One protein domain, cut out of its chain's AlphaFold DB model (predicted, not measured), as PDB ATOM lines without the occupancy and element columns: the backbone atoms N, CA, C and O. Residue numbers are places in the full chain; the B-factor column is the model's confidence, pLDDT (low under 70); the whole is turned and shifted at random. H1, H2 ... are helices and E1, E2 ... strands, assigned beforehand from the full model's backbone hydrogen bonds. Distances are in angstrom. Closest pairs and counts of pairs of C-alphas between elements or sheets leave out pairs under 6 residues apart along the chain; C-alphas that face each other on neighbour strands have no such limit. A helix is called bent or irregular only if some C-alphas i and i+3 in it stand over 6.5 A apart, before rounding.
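What this domain is: This is residues 71 to 221 of the 223 residues of the protein "DUF1525 domain-containing protein" of Polyangiaceae bacterium (UniProt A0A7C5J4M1). A small sheet of four strands is sandwiched between two helical parts, the arm H3b across one face and H4 over the other, and at opposite ends of the long axis helices reach away from it. At one end residues 71 to 89 of H1 stick out as a lone rod; at the other, H2 and the bent helix H3 fold back on each other, with H3a beyond the sheet and H3b returning onto it. The printed part has 151 residues, with four named helices and four named strands in the order H1 E1 E2 H2 H3 E3 E4 H4; the sheet is mixed, in the order E2 E1 E3 E4, and the class is mixed, helices and strands. The whole is only just loose, close to extended, with a radius of gyration of the C-alphas of 22.1 A and spans of 74 by 49 by 26 A.

Where its parts are: H1 begins the printed part, residues 71 to 95, 35.9 A long from C-alpha 71 at (-50.762, 41.912, 79.763). E1, residues 98 to 104, and E2, residues 119 to 125, are each 19.5 A long. H2 follows, residues 128 to 137, 14.1 A. H3, residues 144 to 179, was assigned as one helix by its hydrogen bonds but is bent, with C-alphas 157 and 160 at 7.7 A. Its arms are H3a, residues 144 to 157, 19.8 A, beginning at C-alpha 144 at (-9.593, -13.588, 67.716), and H3b, residues 160 to 179, 28.4 A. E3 is residues 187 to 191, 12.9 A, and E4 is residues 198 to 201, 10.0 A. H4, residues 206 to 219, 20.6 A, ends at C-alpha 219 at (-67.491, -7.155, 84.315).

How they stand to each other: In the sheet, E2 and E4 are the edge strands. E2 and E1 are parallel at 17 degrees, with N 122 and O 100 at 2.8 A, within hydrogen-bond range. E1 and E3 are antiparallel at 164 degrees, with N 101 and O 189 at 2.9 A. E3 and E4 form a hairpin, antiparallel at 170 degrees, with N 188 and O 200 at 2.9 A. Helices on both faces of the sheet make three layers, with H3b and H4 on opposite faces. H3b is on the sheet at a height of 7.9 A, over E2 and E1, and runs across the strands at 65 degrees to E1 on the local plane. Its closest C-alphas to E2 are those of Gly 172 and Trp 124, 5.1 A. H4 is on the sheet at a height of 9.7 A, over E3 and E4, slantwise to the strands at 58 degrees to E3 on the local plane, only just short of across. Its closest C-alphas to E4 are those of Ala 209 and Val 200, 6.3 A. H2 touches residues 162 to 170 of H3b at a steep tilt of 39 degrees, opposite ways, with the closest C-alphas, of Ile 129 and Met 166, 4.9 A apart. H2 touches residues 151 to 155 of H3a at a steep tilt of 53 degrees, opposite ways, closest at Leu 136 and Ala 151, C-alphas 5.5 A apart. H3a and H3b stand about perpendicular at 88 degrees. H1 is not on the sheet and touches no helix. Every O i to N i+4 pair is within hydrogen-bond range in H1, H2, H3a and H4; in H3b 14 of 16 are.

The domain as a whole: The C-alphas of Leu 72 and Asp 143 are the two farthest apart, 75.2 A. Residues 71 to 89 of H1 stand free, as do residues 214 to 221, of which 214 to 219 belong to H4; the body without these spans 58 by 29 by 25 A. The printed part has no cut. The link from E1 to E2, residues 105 to 118, is long. The mean pLDDT of the printed part is 87.9; residues 71 to 78, 85, 87 to 96 and 218 to 221 are under 70.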
ATOM      1  N   ALA A  71     -51.044  43.047  78.884       49.53
ATOM      2  CA  ALA A  71     -50.762  41.912  79.763       49.53
ATOM      3  C   ALA A  71     -51.982  40.987  79.935       49.53
ATOM      4  O   ALA A  71     -51.849  39.777  79.773       49.53
ATOM      5  N   LEU A  72     -53.184  41.536  80.168       53.00
ATOM      6  CA  LEU A  72     -54.420  40.739  80.241       53.00
ATOM      7  C   LEU A  72     -54.761  40.058  78.908       53.00
ATOM      8  O   LEU A  72     -55.175  38.898  78.902       53.00
ATOM      9  N   ALA A  73     -54.556  40.744  77.779       57.38
ATOM     10  CA  ALA A  73     -54.754  40.167  76.451       57.38
ATOM     11  C   ALA A  73     -53.729  39.062  76.143       57.38
ATOM     12  O   ALA A  73     -54.085  38.040  75.558       57.38
ATOM     13  N   ALA A  74     -52.475  39.224  76.578       57.31
ATOM     14  CA  ALA A  74     -51.431  38.215  76.429       57.31
ATOM     15  C   ALA A  74     -51.717  36.968  77.278       57.31
ATOM     16  O   ALA A  74     -51.598  35.853  76.772       57.31
ATOM     17  N   THR A  75     -52.167  37.134  78.527       61.91
ATOM     18  CA  THR A  75     -52.574  36.006  79.378       61.91
ATOM     19  C   THR A  75     -53.810  35.304  78.820       61.91
ATOM     20  O   THR A  75     -53.822  34.081  78.741       61.91
ATOM     21  N   ALA A  76     -54.822  36.041  78.348       68.56
ATOM     22  CA  ALA A  76     -56.004  35.448  77.720       68.56
ATOM     23  C   ALA A  76     -55.655  34.669  76.440       68.56
ATOM     24  O   ALA A  76     -56.158  33.567  76.230       68.56
ATOM     25  N   LYS A  77     -54.746  35.202  75.613       67.06
ATOM     26  CA  LYS A  77     -54.263  34.535  74.399       67.06
ATOM     27  C   LYS A  77     -53.457  33.277  74.722       67.06
ATOM     28  O   LYS A  77     -53.666  32.258  74.078       67.06
ATOM     29  N   ALA A  78     -52.586  33.320  75.731       67.31
ATOM     30  CA  ALA A  78     -51.827  32.153  76.181       67.31
ATOM     31  C   ALA A  78     -52.745  31.048  76.729       67.31
ATOM     32  O   ALA A  78     -52.593  29.887  76.360       67.31
ATOM     33  N   THR A  79     -53.747  31.407  77.536       73.94
ATOM     34  CA  THR A  79     -54.742  30.453  78.049       73.94
ATOM     35  C   THR A  79     -55.597  29.864  76.927       73.94
ATOM     36  O   THR A  79     -55.839  28.660  76.914       73.94
ATOM     37  N   LEU A  80     -56.019  30.676  75.951       74.81
ATOM     38  CA  LEU A  80     -56.778  30.197  74.794       74.81
ATOM     39  C   LEU A  80     -55.948  29.250  73.916       74.81
ATOM     40  O   LEU A  80     -56.469  28.236  73.465       74.81
ATOM     41  N   LEU A  81     -54.661  29.545  73.707       73.94
ATOM     42  CA  LEU A  81     -53.744  28.667  72.975       73.94
ATOM     43  C   LEU A  81     -53.525  27.337  73.706       73.94
ATOM     44  O   LEU A  81     -53.519  26.294  73.060       73.94
ATOM     45  N   LEU A  82     -53.397  27.360  75.036       70.31
ATOM     46  CA  LEU A  82     -53.270  26.143  75.838       70.31
ATOM     47  C   LEU A  82     -54.539  25.280  75.760       70.31
ATOM     48  O   LEU A  82     -54.446  24.078  75.534       70.31
ATOM     49  N   LEU A  83     -55.722  25.888  75.881       71.19
ATOM     50  CA  LEU A  83     -56.999  25.178  75.743       71.19
ATOM     51  C   LEU A  83     -57.200  24.613  74.331       71.19
ATOM     52  O   LEU A  83     -57.640  23.476  74.188       71.19
ATOM     53  N   ALA A  84     -56.844  25.373  73.292       71.12
ATOM     54  CA  ALA A  84     -56.914  24.902  71.911       71.12
ATOM     55  C   ALA A  84     -55.942  23.742  71.643       71.12
ATOM     56  O   ALA A  84     -56.285  22.826  70.904       71.12
ATOM     57  N   ALA A  85     -54.755  23.754  72.257       69.06
ATOM     58  CA  ALA A  85     -53.798  22.657  72.151       69.06
ATOM     59  C   ALA A  85     -54.323  21.373  72.812       69.06
ATOM     60  O   ALA A  85     -54.227  20.314  72.200       69.06
ATOM     61  N   ILE A  86     -54.934  21.472  73.999       73.25
ATOM     62  CA  ILE A  86     -55.557  20.328  74.689       73.25
ATOM     63  C   ILE A  86     -56.725  19.770  73.863       73.25
ATOM     64  O   ILE A  86     -56.787  18.570  73.619       73.25
ATOM     65  N   ALA A  87     -57.608  20.632  73.352       69.88
ATOM     66  CA  ALA A  87     -58.728  20.200  72.513       69.88
ATOM     67  C   ALA A  87     -58.266  19.564  71.186       69.88
ATOM     68  O   ALA A  87     -58.883  18.621  70.696       69.88
ATOM     69  N   ALA A  88     -57.175  20.064  70.599       67.06
ATOM     70  CA  ALA A  88     -56.586  19.478  69.397       67.06
ATOM     71  C   ALA A  88     -55.918  18.121  69.673       67.06
ATOM     72  O   ALA A  88     -55.902  17.271  68.788       67.06
ATOM     73  N   ASP A  89     -55.361  17.917  70.865       68.12
ATOM     74  CA  ASP A  89     -54.802  16.632  71.293       68.12
ATOM     75  C   ASP A  89     -55.905  15.587  71.507       68.12
ATOM     76  O   ASP A  89     -55.829  14.492  70.956       68.12
ATOM     77  N   GLU A  90     -57.002  15.964  72.173       61.50
ATOM     78  CA  GLU A  90     -58.187  15.107  72.320       61.50
ATOM     79  C   GLU A  90     -58.810  14.743  70.966       61.50
ATOM     80  O   GLU A  90     -59.163  13.585  70.744       61.50
ATOM     81  N   ALA A  91     -58.908  15.700  70.037       60.84
ATOM     82  CA  ALA A  91     -59.421  15.442  68.693       60.84
ATOM     83  C   ALA A  91     -58.518  14.476  67.904       60.84
ATOM     84  O   ALA A  91     -59.023  13.563  67.257       60.84
ATOM     85  N   ARG A  92     -57.188  14.624  67.997       62.16
ATOM     86  CA  ARG A  92     -56.228  13.695  67.373       62.16
ATOM     87  C   ARG A  92     -56.269  12.309  68.003       62.16
ATOM     88  O   ARG A  92     -56.198  11.321  67.280       62.16
ATOM     89  N   ALA A  93     -56.409  12.228  69.323       59.41
ATOM     90  CA  ALA A  93     -56.584  10.964  70.024       59.41
ATOM     91  C   ALA A  93     -57.882  10.264  69.600       59.41
ATOM     92  O   ALA A  93     -57.906   9.041  69.549       59.41
ATOM     93  N   LEU A  94     -58.935  11.018  69.262       58.00
ATOM     94  CA  LEU A  94     -60.193  10.487  68.731       58.00
ATOM     95  C   LEU A  94     -60.077   9.975  67.285       58.00
ATOM     96  O   LEU A  94     -60.812   9.063  66.912       58.00
ATOM     97  N   GLU A  95     -59.188  10.565  66.481       58.66
ATOM     98  CA  GLU A  95     -58.916  10.136  65.100       58.66
ATOM     99  C   GLU A  95     -57.904   8.990  64.997       58.66
ATOM    100  O   GLU A  95     -57.880   8.283  63.988       58.66
ATOM    101  N   ALA A  96     -57.074   8.775  66.021       65.31
ATOM    102  CA  ALA A  96     -56.183   7.624  66.070       65.31
ATOM    103  C   ALA A  96     -57.018   6.331  66.068       65.31
ATOM    104  O   ALA A  96     -57.879   6.131  66.918       65.31
ATOM    105  N   GLY A  97     -56.795   5.442  65.100       81.69
ATOM    106  CA  GLY A  97     -57.427   4.122  65.096       81.69
ATOM    107  C   GLY A  97     -57.050   3.309  66.340       81.69
ATOM    108  O   GLY A  97     -56.101   3.634  67.055       81.69
ATOM    109  N   THR A  98     -57.778   2.224  66.607       91.12
ATOM    110  CA  THR A  98     -57.338   1.280  67.647       91.12
ATOM    111  C   THR A  98     -56.079   0.574  67.153       91.12
ATOM    112  O   THR A  98     -56.067   0.053  66.039       91.12
ATOM    113  N   VAL A  99     -55.031   0.532  67.975       94.69
ATOM    114  CA  VAL A  99     -53.786  -0.180  67.663       94.69
ATOM    115  C   VAL A  99     -53.584  -1.285  68.692       94.69
ATOM    116  O   VAL A  99     -53.730  -1.073  69.895       94.69
ATOM    117  N   ILE A 100     -53.266  -2.483  68.221       95.31
ATOM    118  CA  ILE A 100     -52.850  -3.605  69.058       95.31
ATOM    119  C   ILE A 100     -51.386  -3.875  68.754       95.31
ATOM    120  O   ILE A 100     -51.035  -4.194  67.620       95.31
ATOM    121  N   GLU A 101     -50.530  -3.772  69.761       96.25
ATOM    122  CA  GLU A 101     -49.110  -4.074  69.623       96.25
ATOM    123  C   GLU A 101     -48.775  -5.378  70.335       96.25
ATOM    124  O   GLU A 101     -49.177  -5.616  71.471       96.25
ATOM    125  N   VAL A 102     -48.048  -6.255  69.654       97.25
ATOM    126  CA  VAL A 102     -47.650  -7.560  70.174       97.25
ATOM    127  C   VAL A 102     -46.138  -7.585  70.286       97.25
ATOM    128  O   VAL A 102     -45.439  -7.686  69.281       97.25
ATOM    129  N   PHE A 103     -45.629  -7.515  71.509       97.19
ATOM    130  CA  PHE A 103     -44.202  -7.603  71.790       97.19
ATOM    131  C   PHE A 103     -43.835  -9.045  72.093       97.19
ATOM    132  O   PHE A 103     -44.312  -9.629  73.070       97.19
ATOM    133  N   THR A 104     -42.993  -9.634  71.251       97.12
ATOM    134  CA  THR A 104     -42.638 -11.045  71.375       97.12
ATOM    135  C   THR A 104     -41.230 -11.358  70.879       97.12
ATOM    136  O   THR A 104     -40.528 -10.512  70.326       97.12
ATOM    137  N   THR A 105     -40.812 -12.599  71.070       96.38
ATOM    138  CA  THR A 105     -39.531 -13.152  70.641       96.38
ATOM    139  C   THR A 105     -39.738 -14.217  69.562       96.38
ATOM    140  O   THR A 105     -40.851 -14.673  69.296       96.38
ATOM    141  N   SER A 106     -38.666 -14.598  68.872       94.75
ATOM    142  CA  SER A 106     -38.730 -15.520  67.733       94.75
ATOM    143  C   SER A 106     -39.050 -16.962  68.127       94.75
ATOM    144  O   SER A 106     -39.560 -17.710  67.297       94.75
ATOM    145  N   ASP A 107     -38.729 -17.352  69.357       95.50
ATOM    146  CA  ASP A 107     -39.054 -18.643  69.970       95.50
ATOM    147  C   ASP A 107     -40.520 -18.730  70.424       95.50
ATOM    148  O   ASP A 107     -41.067 -19.827  70.528       95.50
ATOM    149  N   LEU A 108     -41.179 -17.585  70.621       95.94
ATOM    150  CA  LEU A 108     -42.585 -17.472  71.007       95.94
ATOM    151  C   LEU A 108     -43.354 -16.610  69.987       95.94
ATOM    152  O   LEU A 108     -43.841 -15.533  70.327       95.94
ATOM    153  N   PRO A 109     -43.484 -17.029  68.716       96.56
ATOM    154  CA  PRO A 109     -44.113 -16.197  67.695       96.56
ATOM    155  C   PRO A 109     -45.574 -15.879  68.040       96.56
ATOM    156  O   PRO A 109     -46.281 -16.702  68.624       96.56
ATOM    157  N   ALA A 110     -46.038 -14.691  67.641       97.12
ATOM    158  CA  ALA A 110     -47.452 -14.342  67.714       97.12
ATOM    159  C   ALA A 110     -48.289 -15.310  66.855       97.12
ATOM    160  O   ALA A 110     -47.878 -15.712  65.766       97.12
ATOM    161  N   THR A 111     -49.465 -15.683  67.347       98.19
ATOM    162  CA  THR A 111     -50.366 -16.669  66.736       98.19
ATOM    163  C   THR A 111     -51.801 -16.159  66.739       98.19
ATOM    164  O   THR A 111     -52.144 -15.272  67.521       98.19
ATOM    165  N   ASN A 112     -52.637 -16.724  65.860       97.38
ATOM    166  CA  ASN A 112     -54.063 -16.394  65.754       97.38
ATOM    167  C   ASN A 112     -54.309 -14.878  65.677       97.38
ATOM    168  O   ASN A 112     -55.112 -14.334  66.431       97.38
ATOM    169  N   VAL A 113     -53.565 -14.202  64.798       97.25
ATOM    170  CA  VAL A 113     -53.655 -12.755  64.571       97.25
ATOM    171  C   VAL A 113     -54.891 -12.485  63.708       97.25
ATOM    172  O   VAL A 113     -54.887 -12.882  62.542       97.25
ATOM    173  N   PRO A 114     -55.966 -11.891  64.254       95.81
ATOM    174  CA  PRO A 114     -57.176 -11.651  63.483       95.81
ATOM    175  C   PRO A 114     -57.013 -10.429  62.576       95.81
ATOM    176  O   PRO A 114     -56.313  -9.479  62.918       95.81
ATOM    177  N   GLU A 115     -57.726 -10.419  61.457       95.00
ATOM    178  CA  GLU A 115     -57.983  -9.190  60.708       95.00
ATOM    179  C   GLU A 115     -59.233  -8.531  61.296       95.00
ATOM    180  O   GLU A 115     -60.276  -9.171  61.440       95.00
ATOM    181  N   LEU A 116     -59.107  -7.270  61.706       92.19
ATOM    182  CA  LEU A 116     -60.151  -6.520  62.395       92.19
ATOM    183  C   LEU A 116     -60.327  -5.163  61.713       92.19
ATOM    184  O   LEU A 116     -59.366  -4.408  61.558       92.19
ATOM    185  N   ASP A 117     -61.559  -4.838  61.338       90.56
ATOM    186  CA  ASP A 117     -61.858  -3.567  60.682       90.56
ATOM    187  C   ASP A 117     -61.550  -2.380  61.604       90.56
ATOM    188  O   ASP A 117     -62.011  -2.312  62.745       90.56
ATOM    189  N   GLY A 118     -60.770  -1.422  61.095       88.31
ATOM    190  CA  GLY A 118     -60.396  -0.211  61.835       88.31
ATOM    191  C   GLY A 118     -59.415  -0.441  62.991       88.31
ATOM    192  O   GLY A 118     -59.216   0.469  63.802       88.31
ATOM    193  N   VAL A 119     -58.806  -1.629  63.075       93.25
ATOM    194  CA  VAL A 119     -57.785  -1.965  64.071       93.25
ATOM    195  C   VAL A 119     -56.477  -2.308  63.367       93.25
ATOM    196  O   VAL A 119     -56.410  -3.237  62.566       93.25
ATOM    197  N   GLU A 120     -55.414  -1.584  63.693       95.19
ATOM    198  CA  GLU A 120     -54.068  -1.925  63.239       95.19
ATOM    199  C   GLU A 120     -53.426  -2.895  64.233       95.19
ATOM    200  O   GLU A 120     -53.350  -2.595  65.423       95.19
ATOM    201  N   ILE A 121     -52.941  -4.048  63.766       96.25
ATOM    202  CA  ILE A 121     -52.170  -4.974  64.605       96.25
ATOM    203  C   ILE A 121     -50.704  -4.945  64.176       96.25
ATOM    204  O   ILE A 121     -50.374  -5.309  63.047       96.25
ATOM    205  N   ARG A 122     -49.819  -4.537  65.089       96.19
ATOM    206  CA  ARG A 122     -48.364  -4.517  64.896       96.19
ATOM    207  C   ARG A 122     -47.710  -5.599  65.733       96.19
ATOM    208  O   ARG A 122     -48.051  -5.791  66.895       96.19
ATOM    209  N   ILE A 123     -46.743  -6.293  65.149       96.62
ATOM    210  CA  ILE A 123     -45.984  -7.336  65.836       96.62
ATOM    211  C   ILE A 123     -44.532  -6.891  65.873       96.62
ATOM    212  O   ILE A 123     -43.927  -6.663  64.832       96.62
ATOM    213  N   TRP A 124     -43.989  -6.796  67.076       96.50
ATOM    214  CA  TRP A 124     -42.616  -6.410  67.341       96.50
ATOM    215  C   TRP A 124     -41.824  -7.636  67.790       96.50
ATOM    216  O   TRP A 124     -42.066  -8.183  68.870       96.50
ATOM    217  N   ARG A 125     -40.853  -8.063  66.975       95.94
ATOM    218  CA  ARG A 125     -39.884  -9.101  67.359       95.94
ATOM    219  C   ARG A 125     -38.654  -8.484  68.002       95.94
ATOM    220  O   ARG A 125     -37.760  -7.982  67.325       95.94
ATOM    221  N   ILE A 126     -38.606  -8.545  69.322       95.69
ATOM    222  CA  ILE A 126     -37.646  -7.781  70.123       95.69
ATOM    223  C   ILE A 126     -36.275  -8.452  70.301       95.69
ATOM    224  O   ILE A 126     -35.319  -7.825  70.745       95.69
ATOM    225  N   ASP A 127     -36.140  -9.716  69.911       95.62
ATOM    226  CA  ASP A 127     -34.908 -10.507  70.018       95.62
ATOM    227  C   ASP A 127     -34.001 -10.402  68.776       95.62
ATOM    228  O   ASP A 127     -33.013 -11.126  68.648       95.62
ATOM    229  N   GLY A 128     -34.311  -9.495  67.844       95.50
ATOM    230  CA  GLY A 128     -33.563  -9.336  66.595       95.50
ATOM    231  C   GLY A 128     -32.081  -9.006  66.790       95.50
ATOM    232  O   GLY A 128     -31.251  -9.495  66.028       95.50
ATOM    233  N   ILE A 129     -31.718  -8.241  67.823       95.06
ATOM    234  CA  ILE A 129     -30.312  -7.904  68.116       95.06
ATOM    235  C   ILE A 129     -29.537  -9.147  68.570       95.06
ATOM    236  O   ILE A 129     -28.487  -9.450  68.005       95.06
ATOM    237  N   VAL A 130     -30.084  -9.902  69.529       95.69
ATOM    238  CA  VAL A 130     -29.480 -11.150  70.027       95.69
ATOM    239  C   VAL A 130     -29.328 -12.150  68.885       95.69
ATOM    240  O   VAL A 130     -28.246 -12.673  68.648       95.69
ATOM    241  N   ARG A 131     -30.369 -12.324  68.068       95.50
ATOM    242  CA  ARG A 131     -30.316 -13.237  66.921       95.50
ATOM    243  C   ARG A 131     -29.329 -12.811  65.839       95.50
ATOM    244  O   ARG A 131     -28.771 -13.666  65.151       95.50
ATOM    245  N   ALA A 132     -29.125 -11.509  65.645       95.00
ATOM    246  CA  ALA A 132     -28.070 -11.025  64.763       95.00
ATOM    247  C   ALA A 132     -26.690 -11.382  65.324       95.00
ATOM    248  O   ALA A 132     -25.842 -11.864  64.576       95.00
ATOM    249  N   GLN A 133     -26.480 -11.202  66.630       95.38
ATOM    250  CA  GLN A 133     -25.243 -11.586  67.303       95.38
ATOM    251  C   GLN A 133     -24.983 -13.093  67.199       95.38
ATOM    252  O   GLN A 133     -23.871 -13.477  66.834       95.38
ATOM    253  N   ASP A 134     -25.992 -13.933  67.436       95.94
ATOM    254  CA  ASP A 134     -25.881 -15.390  67.315       95.94
ATOM    255  C   ASP A 134     -25.465 -15.787  65.898       95.94
ATOM    256  O   ASP A 134     -24.479 -16.495  65.702       95.94
ATOM    257  N   ALA A 135     -26.145 -15.235  64.888       94.50
ATOM    258  CA  ALA A 135     -25.827 -15.496  63.487       94.50
ATOM    259  C   ALA A 135     -24.399 -15.059  63.109       94.50
ATOM    260  O   ALA A 135     -23.748 -15.697  62.279       94.50
ATOM    261  N   LEU A 136     -23.892 -13.972  63.695       95.44
ATOM    262  CA  LEU A 136     -22.528 -13.495  63.456       95.44
ATOM    263  C   LEU A 136     -21.470 -14.320  64.198       95.44
ATOM    264  O   LEU A 136     -20.364 -14.471  63.679       95.44
ATOM    265  N   SER A 137     -21.820 -14.865  65.361       95.38
ATOM    266  CA  SER A 137     -20.896 -15.543  66.280       95.38
ATOM    267  C   SER A 137     -20.857 -17.063  66.105       95.38
ATOM    268  O   SER A 137     -19.961 -17.730  66.621       95.38
ATOM    269  N   GLU A 138     -21.806 -17.630  65.361       96.06
ATOM    270  CA  GLU A 138     -21.916 -19.072  65.150       96.06
ATOM    271  C   GLU A 138     -20.643 -19.663  64.521       96.06
ATOM    272  O   GLU A 138     -20.214 -19.249  63.437       96.06
ATOM    273  N   GLY A 139     -20.042 -20.644  65.195       96.06
ATOM    274  CA  GLY A 139     -18.890 -21.391  64.684       96.06
ATOM    275  C   GLY A 139     -17.627 -20.555  64.455       96.06
ATOM    276  O   GLY A 139     -16.818 -20.920  63.602       96.06
ATOM    277  N   LEU A 140     -17.460 -19.425  65.150       97.25
ATOM    278  CA  LEU A 140     -16.214 -18.657  65.078       97.25
ATOM    279  C   LEU A 140     -15.037 -19.438  65.704       97.25
ATOM    280  O   LEU A 140     -15.229 -20.163  66.683       97.25
ATOM    281  N   PRO A 141     -13.817 -19.305  65.153       96.88
ATOM    282  CA  PRO A 141     -12.619 -19.920  65.716       96.88
ATOM    283  C   PRO A 141     -12.194 -19.246  67.027       96.88
ATOM    284  O   PRO A 141     -12.581 -18.118  67.319       96.88
ATOM    285  N   ALA A 142     -11.342 -19.928  67.797       96.25
ATOM    286  CA  ALA A 142     -10.775 -19.380  69.030       96.25
ATOM    287  C   ALA A 142      -9.733 -18.269  68.785       96.25
ATOM    288  O   ALA A 142      -9.484 -17.463  69.678       96.25
ATOM    289  N   ASP A 143      -9.116 -18.229  67.595       98.06
ATOM    290  CA  ASP A 143      -8.228 -17.129  67.212       98.06
ATOM    291  C   ASP A 143      -9.047 -15.862  66.941       98.06
ATOM    292  O   ASP A 143      -9.873 -15.819  66.030       98.06
ATOM    293  N   GLU A 144      -8.807 -14.823  67.735       95.56
ATOM    294  CA  GLU A 144      -9.593 -13.588  67.716       95.56
ATOM    295  C   GLU A 144      -9.498 -12.838  66.380       95.56
ATOM    296  O   GLU A 144     -10.495 -12.304  65.890       95.56
ATOM    297  N   ARG A 145      -8.311 -12.806  65.760       97.88
ATOM    298  CA  ARG A 145      -8.106 -12.089  64.491       97.88
ATOM    299  C   ARG A 145      -8.871 -12.769  63.368       97.88
ATOM    300  O   ARG A 145      -9.542 -12.097  62.581       97.88
ATOM    301  N   GLU A 146      -8.797 -14.090  63.315       97.50
ATOM    302  CA  GLU A 146      -9.528 -14.888  62.343       97.50
ATOM    303  C   GLU A 146     -11.042 -14.838  62.597       97.50
ATOM    304  O   GLU A 146     -11.820 -14.673  61.655       97.50
ATOM    305  N   ALA A 147     -11.477 -14.871  63.859       97.81
ATOM    306  CA  ALA A 147     -12.878 -14.703  64.234       97.81
ATOM    307  C   ALA A 147     -13.432 -13.345  63.784       97.81
ATOM    308  O   ALA A 147     -14.484 -13.293  63.145       97.81
ATOM    309  N   ALA A 148     -12.704 -12.253  64.033       96.94
ATOM    310  CA  ALA A 148     -13.093 -10.914  63.601       96.94
ATOM    311  C   ALA A 148     -13.179 -10.805  62.070       96.94
ATOM    312  O   ALA A 148     -14.123 -10.209  61.539       96.94
ATOM    313  N   ARG A 149     -12.235 -11.419  61.343       97.94
ATOM    314  CA  ARG A 149     -12.250 -11.467  59.874       97.94
ATOM    315  C   ARG A 149     -13.499 -12.185  59.358       97.94
ATOM    316  O   ARG A 149     -14.229 -11.621  58.536       97.94
ATOM    317  N   ILE A 150     -13.777 -13.385  59.869       97.94
ATOM    318  CA  ILE A 150     -14.930 -14.208  59.470       97.94
ATOM    319  C   ILE A 150     -16.247 -13.514  59.829       97.94
ATOM    320  O   ILE A 150     -17.145 -13.431  58.988       97.94
ATOM    321  N   ALA A 151     -16.372 -12.981  61.046       96.81
ATOM    322  CA  ALA A 151     -17.559 -12.256  61.487       96.81
ATOM    323  C   ALA A 151     -17.800 -11.007  60.628       96.81
ATOM    324  O   ALA A 151     -18.927 -10.764  60.198       96.81
ATOM    325  N   GLY A 152     -16.748 -10.254  60.290       97.12
ATOM    326  CA  GLY A 152     -16.838  -9.088  59.411       97.12
ATOM    327  C   GLY A 152     -17.274  -9.441  57.984       97.12
ATOM    328  O   GLY A 152     -18.125  -8.762  57.405       97.12
ATOM    329  N   GLU A 153     -16.743 -10.522  57.410       97.44
ATOM    330  CA  GLU A 153     -17.193 -11.057  56.115       97.44
ATOM    331  C   GLU A 153     -18.654 -11.504  56.158       97.44
ATOM    332  O   GLU A 153     -19.439 -11.197  55.253       97.44
ATOM    333  N   ARG A 154     -19.040 -12.196  57.230       97.00
ATOM    334  CA  ARG A 154     -20.410 -12.651  57.449       97.00
ATOM    335  C   ARG A 154     -21.369 -11.474  57.589       97.00
ATOM    336  O   ARG A 154     -22.391 -11.470  56.908       97.00
ATOM    337  N   PHE A 155     -21.003 -10.453  58.360       96.06
ATOM    338  CA  PHE A 155     -21.778  -9.226  58.500       96.06
ATOM    339  C   PHE A 155     -21.993  -8.549  57.153       96.06
ATOM    340  O   PHE A 155     -23.136  -8.317  56.786       96.06
ATOM    341  N   ARG A 156     -20.937  -8.312  56.359       96.75
ATOM    342  CA  ARG A 156     -21.073  -7.673  55.034       96.75
ATOM    343  C   ARG A 156     -22.054  -8.411  54.123       96.75
ATOM    344  O   ARG A 156     -22.867  -7.774  53.463       96.75
ATOM    345  N   ARG A 157     -21.998  -9.742  54.116       97.50
ATOM    346  CA  ARG A 157     -22.889 -10.598  53.319       97.50
ATOM    347  C   ARG A 157     -24.330 -10.609  53.837       97.50
ATOM    348  O   ARG A 157     -25.259 -10.631  53.040       97.50
ATOM    349  N   MET A 158     -24.526 -10.619  55.155       97.19
ATOM    350  CA  MET A 158     -25.849 -10.735  55.780       97.19
ATOM    351  C   MET A 158     -26.494  -9.384  56.106       97.19
ATOM    352  O   MET A 158     -27.668  -9.355  56.475       97.19
ATOM    353  N   ARG A 159     -25.763  -8.273  55.951       95.62
ATOM    354  CA  ARG A 159     -26.185  -6.915  56.315       95.62
ATOM    355  C   ARG A 159     -27.611  -6.570  55.867       95.62
ATOM    356  O   ARG A 159     -28.380  -6.160  56.731       95.62
ATOM    357  N   PRO A 160     -28.029  -6.827  54.606       96.81
ATOM    358  CA  PRO A 160     -29.381  -6.486  54.154       96.81
ATOM    359  C   PRO A 160     -30.500  -7.207  54.916       96.81
ATOM    360  O   PRO A 160     -31.625  -6.724  54.962       96.81
ATOM    361  N   ARG A 161     -30.203  -8.366  55.515       95.38
ATOM    362  CA  ARG A 161     -31.135  -9.125  56.355       95.38
ATOM    363  C   ARG A 161     -31.027  -8.743  57.831       95.38
ATOM    364  O   ARG A 161     -32.039  -8.727  58.524       95.38
ATOM    365  N   LEU A 162     -29.814  -8.488  58.325       94.75
ATOM    366  CA  LEU A 162     -29.577  -8.200  59.741       94.75
ATOM    367  C   LEU A 162     -30.009  -6.783  60.126       94.75
ATOM    368  O   LEU A 162     -30.608  -6.614  61.182       94.75
ATOM    369  N   GLU A 163     -29.747  -5.778  59.286       94.44
ATOM    370  CA  GLU A 163     -30.071  -4.376  59.593       94.44
ATOM    371  C   GLU A 163     -31.568  -4.150  59.862       94.44
ATOM    372  O   GLU A 163     -31.882  -3.612  60.925       94.44
ATOM    373  N   PRO A 164     -32.506  -4.592  58.996       94.94
ATOM    374  CA  PRO A 164     -33.932  -4.401  59.259       94.94
ATOM    375  C   PRO A 164     -34.388  -5.110  60.535       94.94
ATOM    376  O   PRO A 164     -35.113  -4.530  61.332       94.94
ATOM    377  N   MET A 165     -33.901  -6.332  60.761       93.69
ATOM    378  CA  MET A 165     -34.239  -7.141  61.931       93.69
ATOM    379  C   MET A 165     -33.770  -6.493  63.243       93.69
ATOM    380  O   MET A 165     -34.507  -6.478  64.225       93.69
ATOM    381  N   MET A 166     -32.551  -5.946  63.271       95.94
ATOM    382  CA  MET A 166     -32.043  -5.217  64.438       95.94
ATOM    383  C   MET A 166     -32.793  -3.900  64.650       95.94
ATOM    384  O   MET A 166     -33.077  -3.540  65.788       95.94
ATOM    385  N   MET A 167     -33.131  -3.193  63.568       96.00
ATOM    386  CA  MET A 167     -33.873  -1.933  63.633       96.00
ATOM    387  C   MET A 167     -35.299  -2.138  64.156       96.00
ATOM    388  O   MET A 167     -35.759  -1.372  64.997       96.00
ATOM    389  N   GLU A 168     -35.991  -3.174  63.683       94.88
ATOM    390  CA  GLU A 168     -37.317  -3.562  64.168       94.88
ATOM    391  C   GLU A 168     -37.274  -3.922  65.655       94.88
ATOM    392  O   GLU A 168     -38.066  -3.395  66.433       94.88
ATOM    393  N   ALA A 169     -36.294  -4.731  66.069       95.94
ATOM    394  CA  ALA A 169     -36.110  -5.093  67.469       95.94
ATOM    395  C   ALA A 169     -35.824  -3.875  68.357       95.94
ATOM    396  O   ALA A 169     -36.416  -3.749  69.425       95.94
ATOM    397  N   ALA A 170     -34.965  -2.955  67.908       94.50
ATOM    398  CA  ALA A 170     -34.651  -1.730  68.639       94.50
ATOM    399  C   ALA A 170     -35.879  -0.821  68.798       94.50
ATOM    400  O   ALA A 170     -36.109  -0.291  69.884       94.50
ATOM    401  N   ARG A 171     -36.686  -0.668  67.740       94.44
ATOM    402  CA  ARG A 171     -37.951   0.081  67.797       94.44
ATOM    403  C   ARG A 171     -38.945  -0.578  68.743       94.44
ATOM    404  O   ARG A 171     -39.484   0.104  69.604       94.44
ATOM    405  N   GLY A 172     -39.122  -1.893  68.633       92.81
ATOM    406  CA  GLY A 172     -39.988  -2.659  69.527       92.81
ATOM    407  C   GLY A 172     -39.579  -2.519  70.994       92.81
ATOM    408  O   GLY A 172     -40.430  -2.281  71.839       92.81
ATOM    409  N   LEU A 173     -38.278  -2.587  71.298       92.69
ATOM    410  CA  LEU A 173     -37.761  -2.354  72.652       92.69
ATOM    411  C   LEU A 173     -38.036  -0.933  73.146       92.69
ATOM    412  O   LEU A 173     -38.396  -0.754  74.306       92.69
ATOM    413  N   ALA A 174     -37.840   0.067  72.285       91.25
ATOM    414  CA  ALA A 174     -38.093   1.458  72.635       91.25
ATOM    415  C   ALA A 174     -39.574   1.679  72.966       91.25
ATOM    416  O   ALA A 174     -39.861   2.210  74.033       91.25
ATOM    417  N   HIS A 175     -40.490   1.199  72.121       90.25
ATOM    418  CA  HIS A 175     -41.932   1.270  72.373       90.25
ATOM    419  C   HIS A 175     -42.316   0.544  73.669       90.25
ATOM    420  O   HIS A 175     -42.919   1.133  74.564       90.25
ATOM    421  N   ALA A 176     -41.860  -0.700  73.835       88.88
ATOM    422  CA  ALA A 176     -42.156  -1.497  75.017       88.88
ATOM    423  C   ALA A 176     -41.692  -0.821  76.320       88.88
ATOM    424  O   ALA A 176     -42.444  -0.769  77.288       88.88
ATOM    425  N   LEU A 177     -40.463  -0.294  76.361       87.50
ATOM    426  CA  LEU A 177     -39.874   0.255  77.587       87.50
ATOM    427  C   LEU A 177     -40.287   1.700  77.875       87.50
ATOM    428  O   LEU A 177     -40.454   2.053  79.042       87.50
ATOM    429  N   LEU A 178     -40.372   2.543  76.846       82.25
ATOM    430  CA  LEU A 178     -40.562   3.985  77.014       82.25
ATOM    431  C   LEU A 178     -42.032   4.386  76.967       82.25
ATOM    432  O   LEU A 178     -42.425   5.261  77.736       82.25
ATOM    433  N   ASP A 179     -42.822   3.752  76.102       81.31
ATOM    434  CA  ASP A 179     -44.207   4.166  75.872       81.31
ATOM    435  C   ASP A 179     -45.159   3.408  76.803       81.31
ATOM    436  O   ASP A 179     -46.018   4.016  77.444       81.31
ATOM    437  N   ASP A 180     -44.947   2.097  76.953       81.62
ATOM    438  CA  ASP A 180     -45.895   1.210  77.636       81.62
ATOM    439  C   ASP A 180     -45.405   0.648  78.979       81.62
ATOM    440  O   ASP A 180     -46.194   0.095  79.751       81.62
ATOM    441  N   GLY A 181     -44.110   0.778  79.287       85.62
ATOM    442  CA  GLY A 181     -43.519   0.255  80.523       85.62
ATOM    443  C   GLY A 181     -43.602  -1.274  80.654       85.62
ATOM    444  O   GLY A 181     -43.725  -1.797  81.763       85.62
ATOM    445  N   ILE A 182     -43.551  -1.991  79.532       89.81
ATOM    446  CA  ILE A 182     -43.597  -3.452  79.441       89.81
ATOM    447  C   ILE A 182     -42.303  -4.044  80.002       89.81
ATOM    448  O   ILE A 182     -41.215  -3.853  79.458       89.81
ATOM    449  N   ASP A 183     -42.425  -4.823  81.076       87.12
ATOM    450  CA  ASP A 183     -41.295  -5.464  81.761       87.12
ATOM    451  C   ASP A 183     -41.178  -6.974  81.484       87.12
ATOM    452  O   ASP A 183     -40.203  -7.619  81.883       87.12
ATOM    453  N   ARG A 184     -42.165  -7.554  80.789       90.44
ATOM    454  CA  ARG A 184     -42.259  -8.989  80.525       90.44
ATOM    455  C   ARG A 184     -42.804  -9.269  79.135       90.44
ATOM    456  O   ARG A 184     -43.788  -8.676  78.712       90.44
ATOM    457  N   TYR A 185     -42.216 -10.270  78.486       90.94
ATOM    458  CA  TYR A 185     -42.609 -10.746  77.163       90.94
ATOM    459  C   TYR A 185     -42.990 -12.237  77.216       90.94
ATOM    460  O   TYR A 185     -42.459 -12.963  78.063       90.94
ATOM    461  N   PRO A 186     -43.894 -12.716  76.344       96.44
ATOM    462  CA  PRO A 186     -44.652 -11.944  75.354       96.44
ATOM    463  C   PRO A 186     -45.730 -11.062  76.003       96.44
ATOM    464  O   PRO A 186     -46.222 -11.378  77.091       96.44
ATOM    465  N   ALA A 187     -46.102  -9.969  75.344       96.88
ATOM    466  CA  ALA A 187     -47.145  -9.054  75.801       96.88
ATOM    467  C   ALA A 187     -47.988  -8.544  74.628       96.88
ATOM    468  O   ALA A 187     -47.455  -8.224  73.567       96.88
ATOM    469  N   VAL A 188     -49.301  -8.447  74.841       96.94
ATOM    470  CA  VAL A 188     -50.249  -7.821  73.911       96.94
ATOM    471  C   VAL A 188     -50.761  -6.535  74.544       96.94
ATOM    472  O   VAL A 188     -51.396  -6.573  75.599       96.94
ATOM    473  N   VAL A 189     -50.474  -5.409  73.905       95.75
ATOM    474  CA  VAL A 189     -50.814  -4.062  74.350       95.75
ATOM    475  C   VAL A 189     -51.951  -3.520  73.504       95.75
ATOM    476  O   VAL A 189     -51.957  -3.652  72.280       95.75
ATOM    477  N   PHE A 190     -52.934  -2.920  74.163       94.88
ATOM    478  CA  PHE A 190     -54.120  -2.370  73.534       94.88
ATOM    479  C   PHE A 190     -54.151  -0.857  73.694       94.88
ATOM    480  O   PHE A 190     -54.408  -0.344  74.786       94.88
ATOM    481  N   HIS A 191     -53.992  -0.167  72.572       92.00
ATOM    482  CA  HIS A 191     -54.109   1.277  72.453       92.00
ATOM    483  C   HIS A 191     -55.472   1.612  71.862       92.00
ATOM    484  O   HIS A 191     -55.763   1.292  70.708       92.00
ATOM    485  N   ALA A 192     -56.342   2.224  72.662       89.56
ATOM    486  CA  ALA A 192     -57.667   2.638  72.216       89.56
ATOM    487  C   ALA A 192     -57.921   4.108  72.583       89.56
ATOM    488  O   ALA A 192     -57.707   4.482  73.741       89.56
ATOM    489  N   PRO A 193     -58.442   4.921  71.648       86.31
ATOM    490  CA  PRO A 193     -58.839   6.302  71.904       86.31
ATOM    491  C   PRO A 193     -59.667   6.475  73.173       86.31
ATOM    492  O   PRO A 193     -60.655   5.768  73.398       86.31
ATOM    493  N   GLY A 194     -59.273   7.439  74.006       83.50
ATOM    494  CA  GLY A 194     -60.001   7.787  75.227       83.50
ATOM    495  C   GLY A 194     -60.022   6.688  76.295       83.50
ATOM    496  O   GLY A 194     -60.860   6.738  77.199       83.50
ATOM    497  N   ARG A 195     -59.139   5.684  76.212       85.12
ATOM    498  CA  ARG A 195     -58.983   4.634  77.226       85.12
ATOM    499  C   ARG A 195     -57.530   4.529  77.688       85.12
ATOM    500  O   ARG A 195     -56.631   4.822  76.906       85.12
ATOM    501  N   PRO A 196     -57.292   4.116  78.945       87.94
ATOM    502  CA  PRO A 196     -55.945   3.782  79.378       87.94
ATOM    503  C   PRO A 196     -55.425   2.580  78.587       87.94
ATOM    504  O   PRO A 196     -56.206   1.701  78.217       87.94
ATOM    505  N   THR A 197     -54.112   2.535  78.378       90.00
ATOM    506  CA  THR A 197     -53.431   1.374  77.807       90.00
ATOM    507  C   THR A 197     -53.685   0.141  78.669       90.00
ATOM    508  O   THR A 197     -53.530   0.168  79.893       90.00
ATOM    509  N   GLU A 198     -54.095  -0.953  78.031       92.69
ATOM    510  CA  GLU A 198     -54.320  -2.244  78.681       92.69
ATOM    511  C   GLU A 198     -53.291  -3.250  78.161       92.69
ATOM    512  O   GLU A 198     -53.024  -3.296  76.963       92.69
ATOM    513  N   VAL A 199     -52.732  -4.080  79.045       94.44
ATOM    514  CA  VAL A 199     -51.690  -5.053  78.685       94.44
ATOM    515  C   VAL A 199     -52.095  -6.452  79.128       94.44
ATOM    516  O   VAL A 199     -52.494  -6.670  80.273       94.44
ATOM    517  N   VAL A 200     -51.948  -7.421  78.229       95.31
ATOM    518  CA  VAL A 200     -52.116  -8.847  78.509       95.31
ATOM    519  C   VAL A 200     -50.763  -9.543  78.375       95.31
ATOM    520  O   VAL A 200     -50.244  -9.725  77.277       95.31
ATOM    521  N   TYR A 201     -50.196  -9.938  79.514       95.44
ATOM    522  CA  TYR A 201     -48.888 -10.591  79.597       95.44
ATOM    523  C   TYR A 201     -48.950 -12.106  79.386       95.44
ATOM    524  O   TYR A 201     -49.933 -12.766  79.729       95.44
ATOM    525  N   GLY A 202     -47.837 -12.670  78.911       95.00
ATOM    526  CA  GLY A 202     -47.590 -14.109  78.832       95.00
ATOM    527  C   GLY A 202     -48.380 -14.823  77.740       95.00
ATOM    528  O   GLY A 202     -48.545 -16.039  77.816       95.00
ATOM    529  N   MET A 203     -48.887 -14.092  76.744       94.50
ATOM    530  CA  MET A 203     -49.725 -14.657  75.693       94.50
ATOM    531  C   MET A 203     -49.223 -14.294  74.299       94.50
ATOM    532  O   MET A 203     -48.936 -13.137  74.013       94.50
ATOM    533  N   THR A 204     -49.159 -15.303  73.431       96.06
ATOM    534  CA  THR A 204     -48.842 -15.162  72.004       96.06
ATOM    535  C   THR A 204     -50.077 -15.265  71.109       96.06
ATOM    536  O   THR A 204     -50.013 -14.869  69.950       96.06
ATOM    537  N   ASP A 205     -51.192 -15.799  71.616       97.75
ATOM    538  CA  ASP A 205     -52.471 -15.882  70.903       97.75
ATOM    539  C   ASP A 205     -53.214 -14.539  70.992       97.75
ATOM    540  O   ASP A 205     -53.741 -14.165  72.047       97.75
ATOM    541  N   VAL A 206     -53.232 -13.800  69.881       97.62
ATOM    542  CA  VAL A 206     -53.756 -12.427  69.830       97.62
ATOM    543  C   VAL A 206     -55.280 -12.408  69.952       97.62
ATOM    544  O   VAL A 206     -55.820 -11.629  70.741       97.62
ATOM    545  N   ALA A 207     -55.986 -13.297  69.248       97.25
ATOM    546  CA  ALA A 207     -57.439 -13.427  69.355       97.25
ATOM    547  C   ALA A 207     -57.881 -13.737  70.796       97.25
ATOM    548  O   ALA A 207     -58.842 -13.159  71.312       97.25
ATOM    549  N   ARG A 208     -57.145 -14.607  71.496       97.19
ATOM    550  CA  ARG A 208     -57.410 -14.907  72.905       97.19
ATOM    551  C   ARG A 208     -57.139 -13.709  73.813       97.19
ATOM    552  O   ARG A 208     -57.916 -13.492  74.744       97.19
ATOM    553  N   ALA A 209     -56.085 -12.932  73.565       96.75
ATOM    554  CA  ALA A 209     -55.808 -11.701  74.311       96.75
ATOM    555  C   ALA A 209     -56.959 -10.693  74.197       96.75
ATOM    556  O   ALA A 209     -57.417 -10.172  75.217       96.75
ATOM    557  N   ILE A 210     -57.484 -10.497  72.983       95.69
ATOM    558  CA  ILE A 210     -58.658  -9.652  72.722       95.69
ATOM    559  C   ILE A 210     -59.860 -10.139  73.541       95.69
ATOM    560  O   ILE A 210     -60.448  -9.368  74.300       95.69
ATOM    561  N   ALA A 211     -60.171 -11.437  73.483       94.94
ATOM    562  CA  ALA A 211     -61.305 -12.004  74.212       94.94
ATOM    563  C   ALA A 211     -61.187 -11.847  75.743       94.94
ATOM    564  O   ALA A 211     -62.195 -11.662  76.431       94.94
ATOM    565  N   ILE A 212     -59.975 -11.928  76.306       93.38
ATOM    566  CA  ILE A 212     -59.748 -11.683  77.741       93.38
ATOM    567  C   ILE A 212     -60.052 -10.224  78.091       93.38
ATOM    568  O   ILE A 212     -60.777  -9.971  79.058       93.38
ATOM    569  N   ARG A 213     -59.541  -9.276  77.299       92.19
ATOM    570  CA  ARG A 213     -59.770  -7.841  77.494       92.19
ATOM    571  C   ARG A 213     -61.258  -7.489  77.447       92.19
ATOM    572  O   ARG A 213     -61.764  -6.804  78.335       92.19
ATOM    573  N   GLU A 214     -61.984  -7.991  76.453       90.19
ATOM    574  CA  GLU A 214     -63.416  -7.707  76.285       90.19
ATOM    575  C   GLU A 214     -64.244  -8.150  77.496       90.19
ATOM    576  O   GLU A 214     -65.115  -7.409  77.965       90.19
ATOM    577  N   ARG A 215     -63.926  -9.326  78.054       88.81
ATOM    578  CA  ARG A 215     -64.570  -9.857  79.266       88.81
ATOM    579  C   ARG A 215     -64.255  -9.018  80.502       88.81
ATOM    580  O   ARG A 215     -65.143  -8.785  81.323       88.81
ATOM    581  N   ALA A 216     -63.015  -8.547  80.638       82.88
ATOM    582  CA  ALA A 216     -62.621  -7.668  81.737       82.88
ATOM    583  C   ALA A 216     -63.386  -6.331  81.694       82.88
ATOM    584  O   ALA A 216     -63.869  -5.858  82.725       82.88
ATOM    585  N   GLY A 217     -63.596  -5.773  80.496       71.75
ATOM    586  CA  GLY A 217     -64.364  -4.541  80.293       71.75
ATOM    587  C   GLY A 217     -65.872  -4.668  80.553       71.75
ATOM    588  O   GLY A 217     -66.508  -3.693  80.959       71.75
ATOM    589  N   THR A 218     -66.467  -5.853  80.366       61.59
ATOM    590  CA  THR A 218     -67.905  -6.080  80.627       61.59
ATOM    591  C   THR A 218     -68.217  -6.300  82.110       61.59
ATOM    592  O   THR A 218     -69.286  -5.904  82.572       61.59
ATOM    593  N   GLY A 219     -67.290  -6.871  82.887       54.88
ATOM    594  CA  GLY A 219     -67.491  -7.155  84.315       54.88
ATOM    595  C   GLY A 219     -67.450  -5.931  85.245       54.88
ATOM    596  O   GLY A 219     -67.972  -5.991  86.357       54.88
ATOM    597  N   GLY A 220     -66.858  -4.813  84.806       51.19
ATOM    598  CA  GLY A 220     -66.682  -3.598  85.616       51.19
ATOM    599  C   GLY A 220     -67.872  -2.628  85.642       51.19
ATOM    600  O   GLY A 220     -67.894  -1.730  86.475       51.19
ATOM    601  N   ARG A 221     -68.870  -2.792  84.759       49.66
ATOM    602  CA  ARG A 221     -70.016  -1.863  84.620       49.66
ATOM    603  C   ARG A 221     -71.268  -2.250  85.421       49.66
ATOM    604  O   ARG A 221     -72.270  -1.550  85.338       49.66
TER     605      ARG A 221